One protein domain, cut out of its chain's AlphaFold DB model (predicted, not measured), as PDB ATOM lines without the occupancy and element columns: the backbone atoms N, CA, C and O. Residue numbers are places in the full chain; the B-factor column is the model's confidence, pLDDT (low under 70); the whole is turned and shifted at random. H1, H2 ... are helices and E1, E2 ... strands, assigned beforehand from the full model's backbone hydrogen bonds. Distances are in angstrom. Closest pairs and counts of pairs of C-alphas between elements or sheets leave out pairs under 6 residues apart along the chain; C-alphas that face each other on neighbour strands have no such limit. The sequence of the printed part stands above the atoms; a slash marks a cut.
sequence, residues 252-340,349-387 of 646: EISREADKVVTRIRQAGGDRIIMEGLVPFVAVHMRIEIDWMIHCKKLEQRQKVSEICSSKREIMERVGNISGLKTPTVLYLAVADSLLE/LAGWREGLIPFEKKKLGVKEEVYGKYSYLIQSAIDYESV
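What this domain is: This is residues 252 to 340 and 349 to 387 of the 646 residues of the protein "(rape) hypothetical protein" of Brassica napus (UniProt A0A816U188). A small twisted sheet of three parallel strands has the long helix H1 packed on one face and the short helix H3 on the opposite face, beside the strands. H5 crosses near the first turns of H1, H4 lies near H1, and H2 lies well away from the sheet at one end of the longest axis, with the loop around Met 274 at the other end. The printed part has 128 residues, with five named helices and three named strands in the order H1 E1 H2 H3 E2 E3 H4 H5, and the sheet's order is E1 E2 E3. The class is mixed, helices and strands; the whole is compact, with a radius of gyration of the C-alphas of 16.0 A and spans of 50 by 36 by 24 A.

How they stand to each other: E2, residues 328 to 334, is the inner strand, parallel to the edge strands E1, residues 280 to 285, at 25 degrees, and E3, residues 356 to 359, at 40 degrees. N 283 and O 331 are 2.8 A apart, and N 330 and O 357 are 2.8 A apart, both within hydrogen-bond range. The sheet is only just strongly twisted, with C-alphas up to 4.2 A off its best plane. H1, residues 252 to 269, is on the sheet at a height of 11.1 A, over E2 and only just over E1, where 3 of its C-alphas fall. It runs slantwise to the strands, at 36 degrees to E2 on the local plane; their closest C-alphas are those of Gly 268 and Val 329, 5.8 A apart. H3, residues 311 to 319, is on the opposite face at a height of 6.8 A, over none of the strands. E1, H2, residues 289 to 302, H3 and E2 form a strand-helix-strand unit, two parallel neighbour strands with helices between, and its crossover is right-handed. H2 is not on the sheet and touches no helix. H5, residues 376 to 385, only grazes the sheet with residues 380 to 384. H1 touches H5 with residues 253 to 257 alone, at a steep tilt of 59 degrees, the same way; their closest C-alphas are those of Ala 257 and Ile 382, 5.0 A apart. H4, residues 366 to 369, is close to H1 but not clearly touching, the closest C-alphas being those of Val 260 and Val 366, 6.7 A apart. Every O i to N i+4 pair is within hydrogen-bond range in H1, H2, H3 and H5; H4 is too short for such a pair.

Where its parts are: H1 is 25.7 A long from its first C-alpha, Glu 252 at (-15.238, -8.601, -32.707), to its last. H2 measures 20.0 A, E2 18.4 A, E1 15.6 A and H5 14.4 A, the last ending at C-alpha 385 at (-4.396, -7.138, -35.351).

The domain as a whole: The C-alphas of Met 274 and Arg 301, the two farthest apart, are 51.9 A apart. Residues 341 to 348 are not printed, and C-alphas 340 and 349 are 12.9 A apart across the cut. Of the links that are printed whole, E1 to H2 is tight and the others are short. The mean pLDDT of the printed part is 81.1, and residues 268 to 278 and 335 to 340 are under 70.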
ATOM      1  N   GLU A 252     -14.665  -8.916 -31.398       94.75
ATOM      2  CA  GLU A 252     -15.238  -8.601 -32.707       94.75
ATOM      3  C   GLU A 252     -14.161  -8.193 -33.717       94.75
ATOM      4  O   GLU A 252     -14.135  -8.730 -34.820       94.75
ATOM      5  N   ILE A 253     -13.231  -7.321 -33.315       94.62
ATOM      6  CA  ILE A 253     -12.120  -6.867 -34.156       94.62
ATOM      7  C   ILE A 253     -11.149  -8.018 -34.414       94.62
ATOM      8  O   ILE A 253     -10.769  -8.227 -35.566       94.62
ATOM      9  N   SER A 254     -10.809  -8.805 -33.386       93.50
ATOM     10  CA  SER A 254      -9.945  -9.984 -33.545       93.50
ATOM     11  C   SER A 254     -10.533 -10.991 -34.536       93.50
ATOM     12  O   SER A 254      -9.833 -11.441 -35.438       93.50
ATOM     13  N   ARG A 255     -11.844 -11.272 -34.471       93.94
ATOM     14  CA  ARG A 255     -12.512 -12.161 -35.440       93.94
ATOM     15  C   ARG A 255     -12.464 -11.631 -36.872       93.94
ATOM     16  O   ARG A 255     -12.355 -12.420 -37.808       93.94
ATOM     17  N   GLU A 256     -12.598 -10.323 -37.079       94.06
ATOM     18  CA  GLU A 256     -12.468  -9.738 -38.420       94.06
ATOM     19  C   GLU A 256     -11.017  -9.775 -38.917       94.06
ATOM     20  O   GLU A 256     -10.778 -10.082 -40.086       94.06
ATOM     21  N   ALA A 257     -10.042  -9.550 -38.034       91.75
ATOM     22  CA  ALA A 257      -8.624  -9.703 -38.347       91.75
ATOM     23  C   ALA A 257      -8.276 -11.152 -38.724       91.75
ATOM     24  O   ALA A 257      -7.608 -11.377 -39.733       91.75
ATOM     25  N   ASP A 258      -8.823 -12.143 -38.014       90.62
ATOM     26  CA  ASP A 258      -8.670 -13.565 -38.340       90.62
ATOM     27  C   ASP A 258      -9.197 -13.905 -39.741       90.62
ATOM     28  O   ASP A 258      -8.587 -14.703 -40.463       90.62
ATOM     29  N   LYS A 259     -10.299 -13.277 -40.181       91.25
ATOM     30  CA  LYS A 259     -10.798 -13.435 -41.560       91.25
ATOM     31  C   LYS A 259      -9.808 -12.877 -42.577       91.25
ATOM     32  O   LYS A 259      -9.561 -13.525 -43.594       91.25
ATOM     33  N   VAL A 260      -9.215 -11.713 -42.304       90.31
ATOM     34  CA  VAL A 260      -8.180 -11.116 -43.164       90.31
ATOM     35  C   VAL A 260      -6.958 -12.032 -43.238       90.31
ATOM     36  O   VAL A 260      -6.524 -12.376 -44.335       90.31
ATOM     37  N   VAL A 261      -6.453 -12.511 -42.097       88.62
ATOM     38  CA  VAL A 261      -5.328 -13.460 -42.024       88.62
ATOM     39  C   VAL A 261      -5.641 -14.755 -42.777       88.62
ATOM     40  O   VAL A 261      -4.796 -15.275 -43.509       88.62
ATOM     41  N   THR A 262      -6.868 -15.261 -42.660       87.38
ATOM     42  CA  THR A 262      -7.331 -16.445 -43.397       87.38
ATOM     43  C   THR A 262      -7.305 -16.205 -44.905       87.38
ATOM     44  O   THR A 262      -6.778 -17.041 -45.639       87.38
ATOM     45  N   ARG A 263      -7.784 -15.047 -45.377       88.38
ATOM     46  CA  ARG A 263      -7.742 -14.669 -46.801       88.38
ATOM     47  C   ARG A 263      -6.319 -14.504 -47.324       88.38
ATOM     48  O   ARG A 263      -6.036 -14.956 -48.430       88.38
ATOM     49  N   ILE A 264      -5.412 -13.936 -46.529       87.06
ATOM     50  CA  ILE A 264      -3.984 -13.840 -46.872       87.06
ATOM     51  C   ILE A 264      -3.387 -15.241 -47.065       87.06
ATOM     52  O   ILE A 264      -2.713 -15.499 -48.061       87.06
ATOM     53  N   ARG A 265      -3.663 -16.167 -46.139       83.69
ATOM     54  CA  ARG A 265      -3.161 -17.548 -46.214       83.69
ATOM     55  C   ARG A 265      -3.759 -18.319 -47.395       83.69
ATOM     56  O   ARG A 265      -3.021 -19.003 -48.097       83.69
ATOM     57  N   GLN A 266      -5.060 -18.172 -47.654       83.19
ATOM     58  CA  GLN A 266      -5.743 -18.789 -48.801       83.19
ATOM     59  C   GLN A 266      -5.203 -18.279 -50.140       83.19
ATOM     60  O   GLN A 266      -4.960 -19.076 -51.039       83.19
ATOM     61  N   ALA A 267      -4.916 -16.980 -50.245       79.94
ATOM     62  CA  ALA A 267      -4.318 -16.394 -51.443       79.94
ATOM     63  C   ALA A 267      -2.935 -16.991 -51.789       79.94
ATOM     64  O   ALA A 267      -2.514 -16.948 -52.946       79.94
ATOM     65  N   GLY A 268      -2.235 -17.569 -50.804       69.56
ATOM     66  CA  GLY A 268      -1.028 -18.374 -51.016       69.56
ATOM     67  C   GLY A 268      -1.281 -19.854 -51.326       69.56
ATOM     68  O   GLY A 268      -0.424 -20.496 -51.930       69.56
ATOM     69  N   GLY A 269      -2.436 -20.388 -50.918       61.53
ATOM     70  CA  GLY A 269      -2.798 -21.810 -50.958       61.53
ATOM     71  C   GLY A 269      -3.326 -22.322 -52.300       61.53
ATOM     72  O   GLY A 269      -3.091 -23.484 -52.619       61.53
ATOM     73  N   ASP A 270      -3.915 -21.476 -53.153       53.69
ATOM     74  CA  ASP A 270      -4.366 -21.886 -54.502       53.69
ATOM     75  C   ASP A 270      -3.209 -22.300 -55.442       53.69
ATOM     76  O   ASP A 270      -3.433 -22.748 -56.567       53.69
ATOM     77  N   ARG A 271      -1.949 -22.168 -54.999       52.91
ATOM     78  CA  ARG A 271      -0.748 -22.589 -55.740       52.91
ATOM     79  C   ARG A 271       0.056 -23.715 -55.084       52.91
ATOM     80  O   ARG A 271       1.002 -24.183 -55.712       52.91
ATOM     81  N   ILE A 272      -0.263 -24.152 -53.859       51.72
ATOM     82  CA  ILE A 272       0.537 -25.155 -53.128       51.72
ATOM     83  C   ILE A 272      -0.381 -26.034 -52.272       51.72
ATOM     84  O   ILE A 272      -0.800 -25.649 -51.184       51.72
ATOM     85  N   ILE A 273      -0.656 -27.247 -52.751       47.47
ATOM     86  CA  ILE A 273      -1.224 -28.317 -51.927       47.47
ATOM     87  C   ILE A 273      -0.056 -29.050 -51.263       47.47
ATOM     88  O   ILE A 273       0.689 -29.736 -51.954       47.47
ATOM     89  N   MET A 274       0.096 -28.893 -49.948       41.06
ATOM     90  CA  MET A 274       0.414 -29.953 -48.974       41.06
ATOM     91  C   MET A 274       0.717 -29.317 -47.610       41.06
ATOM     92  O   MET A 274       1.664 -28.554 -47.466       41.06
ATOM     93  N   GLU A 275      -0.114 -29.660 -46.623       42.25
ATOM     94  CA  GLU A 275       0.248 -29.780 -45.202       42.25
ATOM     95  C   GLU A 275       1.091 -28.641 -44.584       42.25
ATOM     96  O   GLU A 275       2.241 -28.829 -44.195       42.25
ATOM     97  N   GLY A 276       0.511 -27.450 -44.409       52.47
ATOM     98  CA  GLY A 276       1.100 -26.439 -43.524       52.47
ATOM     99  C   GLY A 276       0.555 -25.028 -43.724       52.47
ATOM    100  O   GLY A 276       0.217 -24.635 -44.837       52.47
ATOM    101  N   LEU A 277       0.478 -24.245 -42.640       55.62
ATOM    102  CA  LEU A 277       0.235 -22.801 -42.717       55.62
ATOM    103  C   LEU A 277       1.268 -22.171 -43.665       55.62
ATOM    104  O   LEU A 277       2.465 -22.207 -43.377       55.62
ATOM    105  N   VAL A 278       0.817 -21.556 -44.760       59.31
ATOM    106  CA  VAL A 278       1.702 -20.781 -45.640       59.31
ATOM    107  C   VAL A 278       2.226 -19.574 -44.846       59.31
ATOM    108  O   VAL A 278       1.414 -18.760 -44.389       59.31
ATOM    109  N   PRO A 279       3.550 -19.438 -44.638       71.88
ATOM    110  CA  PRO A 279       4.103 -18.259 -43.993       71.88
ATOM    111  C   PRO A 279       3.899 -17.047 -44.906       71.88
ATOM    112  O   PRO A 279       4.137 -17.110 -46.114       71.88
ATOM    113  N   PHE A 280       3.464 -15.933 -44.324       83.19
ATOM    114  CA  PHE A 280       3.335 -14.663 -45.028       83.19
ATOM    115  C   PHE A 280       4.123 -13.579 -44.301       83.19
ATOM    116  O   PHE A 280       4.384 -13.681 -43.102       83.19
ATOM    117  N   VAL A 281       4.489 -12.532 -45.032       86.88
ATOM    118  CA  VAL A 281       5.106 -11.330 -44.470       86.88
ATOM    119  C   VAL A 281       4.127 -10.179 -44.625       86.88
ATOM    120  O   VAL A 281       3.712  -9.864 -45.739       86.88
ATOM    121  N   ALA A 282       3.767  -9.545 -43.514       87.44
ATOM    122  CA  ALA A 282       3.038  -8.284 -43.533       87.44
ATOM    123  C   ALA A 282       4.027  -7.116 -43.631       87.44
ATOM    124  O   ALA A 282       4.984  -7.036 -42.862       87.44
ATOM    125  N   VAL A 283       3.793  -6.200 -44.567       87.56
ATOM    126  CA  VAL A 283       4.620  -5.011 -44.784       87.56
ATOM    127  C   VAL A 283       3.735  -3.779 -44.653       87.56
ATOM    128  O   VAL A 283       2.892  -3.517 -45.508       87.56
ATOM    129  N   HIS A 284       3.947  -3.000 -43.595       85.75
ATOM    130  CA  HIS A 284       3.308  -1.697 -43.440       85.75
ATOM    131  C   HIS A 284       4.099  -0.641 -44.221       85.75
ATOM    132  O   HIS A 284       5.243  -0.334 -43.878       85.75
ATOM    133  N   MET A 285       3.508  -0.094 -45.287       83.94
ATOM    134  CA  MET A 285       4.170   0.883 -46.155       83.94
ATOM    135  C   MET A 285       3.565   2.271 -45.958       83.94
ATOM    136  O   MET A 285       2.475   2.564 -46.445       83.94
ATOM    137  N   ARG A 286       4.320   3.155 -45.300       81.62
ATOM    138  CA  ARG A 286       3.976   4.572 -45.149       81.62
ATOM    139  C   ARG A 286       4.749   5.408 -46.171       81.62
ATOM    140  O   ARG A 286       5.786   5.986 -45.857       81.62
ATOM    141  N   ILE A 287       4.303   5.368 -47.427       79.62
ATOM    142  CA  ILE A 287       4.966   6.013 -48.580       79.62
ATOM    143  C   ILE A 287       4.141   7.162 -49.181       79.62
ATOM    144  O   ILE A 287       4.371   7.571 -50.318       79.62
ATOM    145  N   GLU A 288       3.174   7.688 -48.429       77.75
ATOM    146  CA  GLU A 288       2.318   8.797 -48.844       77.75
ATOM    147  C   GLU A 288       3.151  10.050 -49.112       77.75
ATOM    148  O   GLU A 288       4.093  10.333 -48.374       77.75
ATOM    149  N   ILE A 289       2.784  10.839 -50.128       73.94
ATOM    150  CA  ILE A 289       3.529  12.052 -50.511       73.94
ATOM    151  C   ILE A 289       3.724  12.977 -49.299       73.94
ATOM    152  O   ILE A 289       4.852  13.372 -49.001       73.94
ATOM    153  N   ASP A 290       2.655  13.252 -48.550       72.25
ATOM    154  CA  ASP A 290       2.704  14.118 -47.367       72.25
ATOM    155  C   ASP A 290       3.596  13.547 -46.259       72.25
ATOM    156  O   ASP A 290       4.376  14.278 -45.638       72.25
ATOM    157  N   TRP A 291       3.531  12.230 -46.040       80.12
ATOM    158  CA  TRP A 291       4.380  11.554 -45.063       80.12
ATOM    159  C   TRP A 291       5.847  11.594 -45.480       80.12
ATOM    160  O   TRP A 291       6.703  11.945 -44.672       80.12
ATOM    161  N   MET A 292       6.150  11.314 -46.747       82.00
ATOM    162  CA  MET A 292       7.512  11.340 -47.276       82.00
ATOM    163  C   MET A 292       8.120  12.741 -47.209       82.00
ATOM    164  O   MET A 292       9.293  12.876 -46.853       82.00
ATOM    165  N   ILE A 293       7.335  13.793 -47.471       81.00
ATOM    166  CA  ILE A 293       7.770  15.185 -47.287       81.00
ATOM    167  C   ILE A 293       8.095  15.453 -45.815       81.00
ATOM    168  O   ILE A 293       9.147  16.023 -45.512       81.00
ATOM    169  N   HIS A 294       7.205  15.069 -44.896       81.31
ATOM    170  CA  HIS A 294       7.417  15.265 -43.462       81.31
ATOM    171  C   HIS A 294       8.658  14.511 -42.971       81.31
ATOM    172  O   HIS A 294       9.533  15.087 -42.323       81.31
ATOM    173  N   CYS A 295       8.764  13.245 -43.352       84.44
ATOM    174  CA  CYS A 295       9.841  12.353 -42.976       84.44
ATOM    175  C   CYS A 295      11.195  12.873 -43.495       84.44
ATOM    176  O   CYS A 295      12.132  13.045 -42.717       84.44
ATOM    177  N   LYS A 296      11.307  13.236 -44.783       84.94
ATOM    178  CA  LYS A 296      12.566  13.762 -45.344       84.94
ATOM    179  C   LYS A 296      12.986  15.084 -44.701       84.94
ATOM    180  O   LYS A 296      14.176  15.319 -44.499       84.94
ATOM    181  N   LYS A 297      12.030  15.941 -44.324       86.88
ATOM    182  CA  LYS A 297      12.319  17.151 -43.536       86.88
ATOM    183  C   LYS A 297      12.858  16.810 -42.143       86.88
ATOM    184  O   LYS A 297      13.724  17.530 -41.650       86.88
ATOM    185  N   LEU A 298      12.359  15.751 -41.504       81.06
ATOM    186  CA  LEU A 298      12.855  15.286 -40.207       81.06
ATOM    187  C   LEU A 298      14.295  14.770 -40.315       81.06
ATOM    188  O   LEU A 298      15.153  15.231 -39.568       81.06
ATOM    189  N   GLU A 299      14.576  13.913 -41.298       86.12
ATOM    190  CA  GLU A 299      15.924  13.427 -41.622       86.12
ATOM    191  C   GLU A 299      16.920  14.572 -41.830       86.12
ATOM    192  O   GLU A 299      17.991  14.593 -41.224       86.12
ATOM    193  N   GLN A 300      16.537  15.589 -42.610       85.62
ATOM    194  CA  GLN A 300      17.360  16.784 -42.832       85.62
ATOM    195  C   GLN A 300      17.652  17.552 -41.538       85.62
ATOM    196  O   GLN A 300      18.769  18.032 -41.345       85.62
ATOM    197  N   ARG A 301      16.665  17.676 -40.643       82.38
ATOM    198  CA  ARG A 301      16.831  18.361 -39.350       82.38
ATOM    199  C   ARG A 301      17.717  17.568 -38.394       82.38
ATOM    200  O   ARG A 301      18.482  18.170 -37.648       82.38
ATOM    201  N   GLN A 302      17.609  16.244 -38.420       80.06
ATOM    202  CA  GLN A 302      18.342  15.337 -37.538       80.06
ATOM    203  C   GLN A 302      19.693  14.886 -38.111       80.06
ATOM    204  O   GLN A 302      20.481  14.290 -37.386       80.06
ATOM    205  N   LYS A 303      19.993  15.212 -39.377       85.62
ATOM    206  CA  LYS A 303      21.196  14.781 -40.110       85.62
ATOM    207  C   LYS A 303      21.346  13.254 -40.172       85.62
ATOM    208  O   LYS A 303      22.450  12.733 -40.054       85.62
ATOM    209  N   VAL A 304      20.233  12.554 -40.378       81.69
ATOM    210  CA  VAL A 304      20.165  11.089 -40.536       81.69
ATOM    211  C   VAL A 304      19.469  10.739 -41.851       81.69
ATOM    212  O   VAL A 304      18.754  11.574 -42.398       81.69
ATOM    213  N   SER A 305      19.674   9.530 -42.375       76.50
ATOM    214  CA  SER A 305      19.093   9.083 -43.657       76.50
ATOM    215  C   SER A 305      18.392   7.723 -43.592       76.50
ATOM    216  O   SER A 305      18.094   7.143 -44.631       76.50
ATOM    217  N   GLU A 306      18.194   7.182 -42.389       74.44
ATOM    218  CA  GLU A 306      17.714   5.808 -42.176       74.44
ATOM    219  C   GLU A 306      16.220   5.722 -41.818       74.44
ATOM    220  O   GLU A 306      15.685   4.621 -41.693       74.44
ATOM    221  N   ILE A 307      15.541   6.861 -41.649       74.81
ATOM    222  CA  ILE A 307      14.171   6.928 -41.121       74.81
ATOM    223  C   ILE A 307      13.145   6.701 -42.240       74.81
ATOM    224  O   ILE A 307      12.143   6.016 -42.048       74.81
ATOM    225  N   CYS A 308      13.372   7.287 -43.414       82.81
ATOM    226  CA  CYS A 308      12.377   7.381 -44.477       82.81
ATOM    227  C   CYS A 308      12.689   6.426 -45.619       82.81
ATOM    228  O   CYS A 308      13.552   6.721 -46.449       82.81
ATOM    229  N   SER A 309      11.925   5.339 -45.721       84.19
ATOM    230  CA  SER A 309      12.113   4.348 -46.779       84.19
ATOM    231  C   SER A 309      11.282   4.643 -48.026       84.19
ATOM    232  O   SER A 309      10.071   4.843 -47.968       84.19
ATOM    233  N   SER A 310      11.937   4.631 -49.188       82.06
ATOM    234  CA  SER A 310      11.241   4.679 -50.485       82.06
ATOM    235  C   SER A 310      10.611   3.326 -50.846       82.06
ATOM    236  O   SER A 310      11.044   2.290 -50.345       82.06
ATOM    237  N   LYS A 311       9.656   3.296 -51.793       82.88
ATOM    238  CA  LYS A 311       9.091   2.042 -52.348       82.88
ATOM    239  C   LYS A 311      10.189   1.038 -52.737       82.88
ATOM    240  O   LYS A 311      10.127  -0.122 -52.345       82.88
ATOM    241  N   ARG A 312      11.216   1.502 -53.464       83.44
ATOM    242  CA  ARG A 312      12.349   0.677 -53.921       83.44
ATOM    243  C   ARG A 312      13.146   0.100 -52.752       83.44
ATOM    244  O   ARG A 312      13.503  -1.068 -52.771       83.44
ATOM    245  N   GLU A 313      13.401   0.920 -51.742       86.38
ATOM    246  CA  GLU A 313      14.160   0.519 -50.559       86.38
ATOM    247  C   GLU A 313      13.399  -0.497 -49.703       86.38
ATOM    248  O   GLU A 313      13.995  -1.458 -49.228       86.38
ATOM    249  N   ILE A 314      12.078  -0.341 -49.563       88.31
ATOM    250  CA  ILE A 314      11.228  -1.333 -48.890       88.31
ATOM    251  C   ILE A 314      11.295  -2.669 -49.637       88.31
ATOM    252  O   ILE A 314      11.530  -3.703 -49.016       88.31
ATOM    253  N   MET A 315      11.146  -2.655 -50.966       88.56
ATOM    254  CA  MET A 315      11.237  -3.864 -51.794       88.56
ATOM    255  C   MET A 315      12.599  -4.553 -51.670       88.56
ATOM    256  O   MET A 315      12.666  -5.775 -51.562       88.56
ATOM    257  N   GLU A 316      13.682  -3.777 -51.652       88.69
ATOM    258  CA  GLU A 316      15.043  -4.284 -51.488       88.69
ATOM    259  C   GLU A 316      15.257  -4.906 -50.101       88.69
ATOM    260  O   GLU A 316      15.758  -6.028 -50.002       88.69
ATOM    261  N   ARG A 317      14.813  -4.230 -49.033       88.81
ATOM    262  CA  ARG A 317      14.913  -4.729 -47.651       88.81
ATOM    263  C   ARG A 317      14.100  -6.005 -47.444       88.81
ATOM    264  O   ARG A 317      14.633  -6.967 -46.902       88.81
ATOM    265  N   VAL A 318      12.848  -6.040 -47.906       88.88
ATOM    266  CA  VAL A 318      11.977  -7.225 -47.798       88.88
ATOM    267  C   VAL A 318      12.516  -8.378 -48.644       88.88
ATOM    268  O   VAL A 318      12.545  -9.516 -48.186       88.88
ATOM    269  N   GLY A 319      13.006  -8.089 -49.853       87.19
ATOM    270  CA  GLY A 319      13.629  -9.093 -50.713       87.19
ATOM    271  C   GLY A 319      14.864  -9.742 -50.089       87.19
ATOM    272  O   GLY A 319      15.123 -10.913 -50.349       87.19
ATOM    273  N   ASN A 320      15.605  -9.002 -49.262       88.12
ATOM    274  CA  ASN A 320      16.835  -9.443 -48.601       88.12
ATOM    275  C   ASN A 320      16.625 -10.005 -47.184       88.12
ATOM    276  O   ASN A 320      17.607 -10.210 -46.470       88.12
ATOM    277  N   ILE A 321      15.384 -10.270 -46.763       84.81
ATOM    278  CA  ILE A 321      15.119 -10.929 -45.481       84.81
ATOM    279  C   ILE A 321      15.733 -12.337 -45.493       84.81
ATOM    280  O   ILE A 321      15.378 -13.187 -46.313       84.81
ATOM    281  N   SER A 322      16.662 -12.591 -44.572       80.62
ATOM    282  CA  SER A 322      17.314 -13.892 -44.435       80.62
ATOM    283  C   SER A 322      16.327 -14.956 -43.948       80.62
ATOM    284  O   SER A 322      15.517 -14.725 -43.054       80.62
ATOM    285  N   GLY A 323      16.391 -16.149 -44.546       77.38
ATOM    286  CA  GLY A 323      15.532 -17.279 -44.171       77.38
ATOM    287  C   GLY A 323      14.116 -17.248 -44.760       77.38
ATOM    288  O   GLY A 323      13.303 -18.107 -44.415       77.38
ATOM    289  N   LEU A 324      13.813 -16.306 -45.658       79.69
ATOM    290  CA  LEU A 324      12.516 -16.242 -46.323       79.69
ATOM    291  C   LEU A 324      12.376 -17.360 -47.376       79.69
ATOM    292  O   LEU A 324      13.142 -17.417 -48.337       79.69
ATOM    293  N   LYS A 325      11.406 -18.265 -47.189       77.62
ATOM    294  CA  LYS A 325      11.141 -19.383 -48.111       77.62
ATOM    295  C   LYS A 325      10.284 -18.923 -49.283       77.62
ATOM    296  O   LYS A 325       9.151 -18.504 -49.064       77.62
ATOM    297  N   THR A 326      10.774 -19.053 -50.510       77.69
ATOM    298  CA  THR A 326       9.976 -18.794 -51.711       77.69
ATOM    299  C   THR A 326       9.200 -20.053 -52.140       77.69
ATOM    300  O   THR A 326       9.740 -21.156 -52.056       77.69
ATOM    301  N   PRO A 327       7.944 -19.920 -52.604       81.81
ATOM    302  CA  PRO A 327       7.174 -18.680 -52.694       81.81
ATOM    303  C   PRO A 327       6.665 -18.185 -51.323       81.81
ATOM    304  O   PRO A 327       6.282 -18.979 -50.469       81.81
ATOM    305  N   THR A 328       6.621 -16.864 -51.129       85.38
ATOM    306  CA  THR A 328       6.076 -16.220 -49.919       85.38
ATOM    307  C   THR A 328       4.966 -15.248 -50.285       85.38
ATOM    308  O   THR A 328       5.125 -14.422 -51.188       85.38
ATOM    309  N   VAL A 329       3.863 -15.282 -49.538       87.88
ATOM    310  CA  VAL A 329       2.813 -14.263 -49.637       87.88
ATOM    311  C   VAL A 329       3.266 -12.986 -48.930       87.88
ATOM    312  O   VAL A 329       3.682 -13.028 -47.773       87.88
ATOM    313  N   LEU A 330       3.162 -11.843 -49.605       90.12
ATOM    314  CA  LEU A 330       3.366 -10.526 -49.005       90.12
ATOM    315  C   LEU A 330       2.018  -9.820 -48.852       90.12
ATOM    316  O   LEU A 330       1.369  -9.512 -49.849       90.12
ATOM    317  N   TYR A 331       1.615  -9.526 -47.619       89.81
ATOM    318  CA  TYR A 331       0.474  -8.656 -47.350       89.81
ATOM    319  C   TYR A 331       0.955  -7.212 -47.216       89.81
ATOM    320  O   TYR A 331       1.714  -6.889 -46.304       89.81
ATOM    321  N   LEU A 332       0.542  -6.342 -48.135       88.62
ATOM    322  CA  LEU A 332       0.923  -4.933 -48.142       88.62
ATOM    323  C   LEU A 332      -0.167  -4.101 -47.457       88.62
ATOM    324  O   LEU A 332      -1.235  -3.865 -48.024       88.62
ATOM    325  N   ALA A 333       0.122  -3.635 -46.242       83.38
ATOM    326  CA  ALA A 333      -0.722  -2.702 -45.506       83.38
ATOM    327  C   ALA A 333      -0.337  -1.265 -45.898       83.38
ATOM    328  O   ALA A 333       0.619  -0.691 -45.369       83.38
ATOM    329  N   VAL A 334      -1.059  -0.706 -46.872       78.69
ATOM    330  CA  VAL A 334      -0.849   0.640 -47.439       78.69
ATOM    331  C   VAL A 334      -2.138   1.450 -47.301       78.69
ATOM    332  O   VAL A 334      -3.226   0.878 -47.326       78.69
ATOM    333  N   ALA A 335      -2.041   2.774 -47.146       67.94
ATOM    334  CA  ALA A 335      -3.223   3.635 -47.140       67.94
ATOM    335  C   ALA A 335      -3.916   3.658 -48.515       67.94
ATOM    336  O   ALA A 335      -3.264   3.845 -49.544       67.94
ATOM    337  N   ASP A 336      -5.246   3.539 -48.514       58.53
ATOM    338  CA  ASP A 336      -6.076   3.406 -49.722       58.53
ATOM    339  C   ASP A 336      -5.926   4.570 -50.720       58.53
ATOM    340  O   ASP A 336      -6.052   4.360 -51.923       58.53
ATOM    341  N   SER A 337      -5.582   5.778 -50.259       53.97
ATOM    342  CA  SER A 337      -5.371   6.965 -51.108       53.97
ATOM    343  C   SER A 337      -4.150   6.871 -52.036       53.97
ATOM    344  O   SER A 337      -3.956   7.732 -52.888       53.97
ATOM    345  N   LEU A 338      -3.292   5.863 -51.853       49.34
ATOM    346  CA  LEU A 338      -2.168   5.556 -52.745       49.34
ATOM    347  C   LEU A 338      -2.490   4.452 -53.759       49.34
ATOM    348  O   LEU A 338      -1.644   4.132 -54.592       49.34
ATOM    349  N   LEU A 339      -3.681   3.858 -53.666       52.50
ATOM    350  CA  LEU A 339      -4.150   2.771 -54.528       52.50
ATOM    351  C   LEU A 339      -5.055   3.270 -55.663       52.50
ATOM    352  O   LEU A 339      -5.513   2.468 -56.477       52.50
ATOM    353  N   GLU A 340      -5.319   4.577 -55.736       48.59
ATOM    354  CA  GLU A 340      -5.937   5.189 -56.911       48.59
ATOM    355  C   GLU A 340      -4.907   5.209 -58.041       48.59
ATOM    356  O   GLU A 340      -4.046   6.085 -58.136       48.59
ATOM    357  N   LEU A 349       2.025  -3.371 -56.212       84.38
ATOM    358  CA  LEU A 349       2.143  -4.813 -56.406       84.38
ATOM    359  C   LEU A 349       3.222  -5.227 -57.428       84.38
ATOM    360  O   LEU A 349       3.511  -6.413 -57.554       84.38
ATOM    361  N   ALA A 350       3.828  -4.295 -58.168       85.19
ATOM    362  CA  ALA A 350       4.835  -4.589 -59.193       85.19
ATOM    363  C   ALA A 350       6.265  -4.283 -58.716       85.19
ATOM    364  O   ALA A 350       6.481  -3.315 -57.989       85.19
ATOM    365  N   GLY A 351       7.253  -5.054 -59.188       85.31
ATOM    366  CA  GLY A 351       8.683  -4.823 -58.913       85.31
ATOM    367  C   GLY A 351       9.261  -5.596 -57.722       85.31
ATOM    368  O   GLY A 351      10.405  -5.360 -57.339       85.31
ATOM    369  N   TRP A 352       8.492  -6.517 -57.142       89.50
ATOM    370  CA  TRP A 352       8.966  -7.414 -56.089       89.50
ATOM    371  C   TRP A 352       9.878  -8.513 -56.653       89.50
ATOM    372  O   TRP A 352       9.754  -8.903 -57.815       89.50
ATOM    373  N   ARG A 353      10.804  -9.007 -55.822       87.94
ATOM    374  CA  ARG A 353      11.705 -10.118 -56.167       87.94
ATOM    375  C   ARG A 353      10.902 -11.370 -56.531       87.94
ATOM    376  O   ARG A 353       9.848 -11.626 -55.952       87.94
ATOM    377  N   GLU A 354      11.432 -12.163 -57.457       85.81
ATOM    378  CA  GLU A 354      10.839 -13.441 -57.852       85.81
ATOM    379  C   GLU A 354      10.579 -14.348 -56.635       85.81
ATOM    380  O   GLU A 354      11.393 -14.433 -55.714       85.81
ATOM    381  N   GLY A 355       9.408 -14.988 -56.609       83.25
ATOM    382  CA  GLY A 355       8.944 -15.794 -55.478       83.25
ATOM    383  C   GLY A 355       8.214 -15.011 -54.380       83.25
ATOM    384  O   GLY A 355       7.590 -15.635 -53.527       83.25
ATOM    385  N   LEU A 356       8.217 -13.674 -54.403       88.50
ATOM    386  CA  LEU A 356       7.406 -12.856 -53.496       88.50
ATOM    387  C   LEU A 356       6.097 -12.449 -54.167       88.50
ATOM    388  O   LEU A 356       6.099 -11.838 -55.235       88.50
ATOM    389  N   ILE A 357       4.973 -12.788 -53.539       88.69
ATOM    390  CA  ILE A 357       3.642 -12.644 -54.132       88.69
ATOM    391  C   ILE A 357       2.853 -11.577 -53.361       88.69
ATOM    392  O   ILE A 357       2.295 -11.884 -52.306       88.69
ATOM    393  N   PRO A 358       2.795 -10.325 -53.851       89.56
ATOM    394  CA  PRO A 358       2.138  -9.231 -53.150       89.56
ATOM    395  C   PRO A 358       0.617  -9.225 -53.320       89.56
ATOM    396  O   PRO A 358       0.068  -9.401 -54.421       89.56
ATOM    397  N   PHE A 359      -0.048  -8.939 -52.206       88.00
ATOM    398  CA  PHE A 359      -1.482  -8.758 -52.075       88.00
ATOM    399  C   PHE A 359      -1.799  -7.513 -51.246       88.00
ATOM    400  O   PHE A 359      -1.173  -7.245 -50.225       88.00
ATOM    401  N   GLU A 360      -2.816  -6.783 -51.686       86.75
ATOM    402  CA  GLU A 360      -3.421  -5.651 -50.984       86.75
ATOM    403  C   GLU A 360      -4.879  -5.975 -50.633       86.75
ATOM    404  O   GLU A 360      -5.462  -6.919 -51.176       86.75
ATOM    405  N   LYS A 361      -5.501  -5.157 -49.778       85.94
ATOM    406  CA  LYS A 361      -6.890  -5.338 -49.313       85.94
ATOM    407  C   LYS A 361      -7.897  -5.545 -50.449       85.94
ATOM    408  O   LYS A 361      -8.754  -6.422 -50.355       85.94
ATOM    409  N   LYS A 362      -7.774  -4.760 -51.528       83.81
ATOM    410  CA  LYS A 362      -8.639  -4.842 -52.717       83.81
ATOM    411  C   LYS A 362      -8.468  -6.182 -53.436       83.81
ATOM    412  O   LYS A 362      -9.449  -6.865 -53.702       83.81
ATOM    413  N   LYS A 363      -7.223  -6.604 -53.678       84.69
ATOM    414  CA  LYS A 363      -6.905  -7.877 -54.350       84.69
ATOM    415  C   LYS A 363      -7.288  -9.111 -53.522       84.69
ATOM    416  O   LYS A 363      -7.569 -10.155 -54.095       84.69
ATOM    417  N   LEU A 364      -7.315  -8.991 -52.195       86.31
ATOM    418  CA  LEU A 364      -7.785 -10.043 -51.283       86.31
ATOM    419  C   LEU A 364      -9.318 -10.118 -51.164       86.31
ATOM    420  O   LEU A 364      -9.831 -11.017 -50.497       86.31
ATOM    421  N   GLY A 365     -10.052  -9.169 -51.758       86.75
ATOM    422  CA  GLY A 365     -11.513  -9.091 -51.659       86.75
ATOM    423  C   GLY A 365     -12.031  -8.746 -50.259       86.75
ATOM    424  O   GLY A 365     -13.216  -8.901 -49.991       86.75
ATOM    425  N   VAL A 366     -11.164  -8.292 -49.348       89.06
ATOM    426  CA  VAL A 366     -11.550  -7.968 -47.962       89.06
ATOM    427  C   VAL A 366     -11.994  -6.517 -47.798       89.06
ATOM    428  O   VAL A 366     -12.609  -6.192 -46.784       89.06
ATOM    429  N   LYS A 367     -11.704  -5.643 -48.775       85.06
ATOM    430  CA  LYS A 367     -12.013  -4.206 -48.705       85.06
ATOM    431  C   LYS A 367     -13.505  -3.962 -48.462       85.06
ATOM    432  O   LYS A 367     -13.855  -3.328 -47.476       85.06
ATOM    433  N   GLU A 368     -14.385  -4.496 -49.296       84.06
ATOM    434  CA  GLU A 368     -15.832  -4.321 -49.135       84.06
ATOM    435  C   GLU A 368     -16.420  -5.299 -48.103       84.06
ATOM    436  O   GLU A 368     -17.283  -4.922 -47.313       84.06
ATOM    437  N   GLU A 369     -15.935  -6.546 -48.070       87.69
ATOM    438  CA  GLU A 369     -16.499  -7.618 -47.236       87.69
ATOM    439  C   GLU A 369     -16.233  -7.437 -45.733       87.69
ATOM    440  O   GLU A 369     -17.101  -7.742 -44.909       87.69
ATOM    441  N   VAL A 370     -15.035  -6.971 -45.372       90.19
ATOM    442  CA  VAL A 370     -14.595  -6.794 -43.981       90.19
ATOM    443  C   VAL A 370     -14.533  -5.309 -43.651       90.19
ATOM    444  O   VAL A 370     -15.300  -4.835 -42.817       90.19
ATOM    445  N   TYR A 371     -13.669  -4.552 -44.332       87.94
ATOM    446  CA  TYR A 371     -13.371  -3.165 -43.956       87.94
ATOM    447  C   TYR A 371     -14.550  -2.210 -44.199       87.94
ATOM    448  O   TYR A 371     -14.804  -1.336 -43.371       87.94
ATOM    449  N   GLY A 372     -15.317  -2.411 -45.274       85.75
ATOM    450  CA  GLY A 372     -16.449  -1.561 -45.664       85.75
ATOM    451  C   GLY A 372     -17.596  -1.497 -44.648       85.75
ATOM    452  O   GLY A 372     -18.435  -0.606 -44.735       85.75
ATOM    453  N   LYS A 373     -17.622  -2.404 -43.664       90.12
ATOM    454  CA  LYS A 373     -18.626  -2.442 -42.588       90.12
ATOM    455  C   LYS A 373     -18.315  -1.506 -41.424       90.12
ATOM    456  O   LYS A 373     -19.195  -1.234 -40.611       90.12
ATOM    457  N   TYR A 374     -17.071  -1.048 -41.311       90.12
ATOM    458  CA  TYR A 374     -16.565  -0.430 -40.093       90.12
ATOM    459  C   TYR A 374     -16.045   0.988 -40.324       90.12
ATOM    460  O   TYR A 374     -15.661   1.369 -41.429       90.12
ATOM    461  N   SER A 375     -16.005   1.780 -39.250       88.50
ATOM    462  CA  SER A 375     -15.397   3.112 -39.262       88.50
ATOM    463  C   SER A 375     -13.878   3.038 -39.448       88.50
ATOM    464  O   SER A 375     -13.253   2.013 -39.173       88.50
ATOM    465  N   TYR A 376     -13.262   4.150 -39.856       84.38
ATOM    466  CA  TYR A 376     -11.817   4.229 -40.092       84.38
ATOM    467  C   TYR A 376     -10.974   3.744 -38.897       84.38
ATOM    468  O   TYR A 376      -9.968   3.052 -39.080       84.38
ATOM    469  N   LEU A 377     -11.377   4.086 -37.667       87.50
ATOM    470  CA  LEU A 377     -10.657   3.661 -36.464       87.50
ATOM    471  C   LEU A 377     -10.653   2.133 -36.314       87.50
ATOM    472  O   LEU A 377      -9.605   1.549 -36.044       87.50
ATOM    473  N   ILE A 378     -11.807   1.494 -36.521       90.31
ATOM    474  CA  ILE A 378     -11.950   0.037 -36.426       90.31
ATOM    475  C   ILE A 378     -11.210  -0.646 -37.579       90.31
ATOM    476  O   ILE A 378     -10.495  -1.611 -37.344       90.31
ATOM    477  N   GLN A 379     -11.295  -0.108 -38.799       89.56
ATOM    478  CA  GLN A 379     -10.502  -0.587 -39.936       89.56
ATOM    479  C   GLN A 379      -9.000  -0.605 -39.611       89.56
ATOM    480  O   GLN A 379      -8.325  -1.603 -39.841       89.56
ATOM    481  N   SER A 380      -8.491   0.470 -39.003       87.50
ATOM    482  CA  SER A 380      -7.089   0.560 -38.576       87.50
ATOM    483  C   SER A 380      -6.741  -0.451 -37.475       87.50
ATOM    484  O   SER A 380      -5.607  -0.920 -37.408       87.50
ATOM    485  N   ALA A 381      -7.693  -0.779 -36.595       90.06
ATOM    486  CA  ALA A 381      -7.504  -1.767 -35.536       90.06
ATOM    487  C   ALA A 381      -7.484  -3.201 -36.091       90.06
ATOM    488  O   ALA A 381      -6.665  -4.001 -35.651       90.06
ATOM    489  N   ILE A 382      -8.311  -3.496 -37.100       90.19
ATOM    490  CA  ILE A 382      -8.273  -4.764 -37.847       90.19
ATOM    491  C   ILE A 382      -6.913  -4.929 -38.536       90.19
ATOM    492  O   ILE A 382      -6.303  -5.986 -38.422       90.19
ATOM    493  N   ASP A 383      -6.403  -3.887 -39.205       86.25
ATOM    494  CA  ASP A 383      -5.068  -3.929 -39.822       86.25
ATOM    495  C   ASP A 383      -3.974  -4.220 -38.792       86.25
ATOM    496  O   ASP A 383      -3.103  -5.052 -39.040       86.25
ATOM    497  N   TYR A 384      -4.026  -3.543 -37.641       85.38
ATOM    498  CA  TYR A 384      -3.067  -3.731 -36.554       85.38
ATOM    499  C   TYR A 384      -3.060  -5.176 -36.041       85.38
ATOM    500  O   TYR A 384      -1.987  -5.747 -35.879       85.38
ATOM    501  N   GLU A 385      -4.239  -5.769 -35.855       88.06
ATOM    502  CA  GLU A 385      -4.396  -7.138 -35.351       88.06
ATOM    503  C   GLU A 385      -4.144  -8.213 -36.424       88.06
ATOM    504  O   GLU A 385      -3.789  -9.348 -36.120       88.06
ATOM    505  N   SER A 386      -4.265  -7.868 -37.711       82.50
ATOM    506  CA  SER A 386      -3.986  -8.787 -38.826       82.50
ATOM    507  C   SER A 386      -2.495  -9.119 -39.005       82.50
ATOM    508  O   SER A 386      -2.130  -9.950 -39.843       82.50
ATOM    509  N   VAL A 387      -1.622  -8.479 -38.220       71.94
ATOM    510  CA  VAL A 387      -0.192  -8.778 -38.145       71.94
ATOM    511  C   VAL A 387       0.039  -9.714 -36.951       71.94
ATOM    512  O   VAL A 387      -0.168  -9.293 -35.817       71.94
TER     513      VAL A 387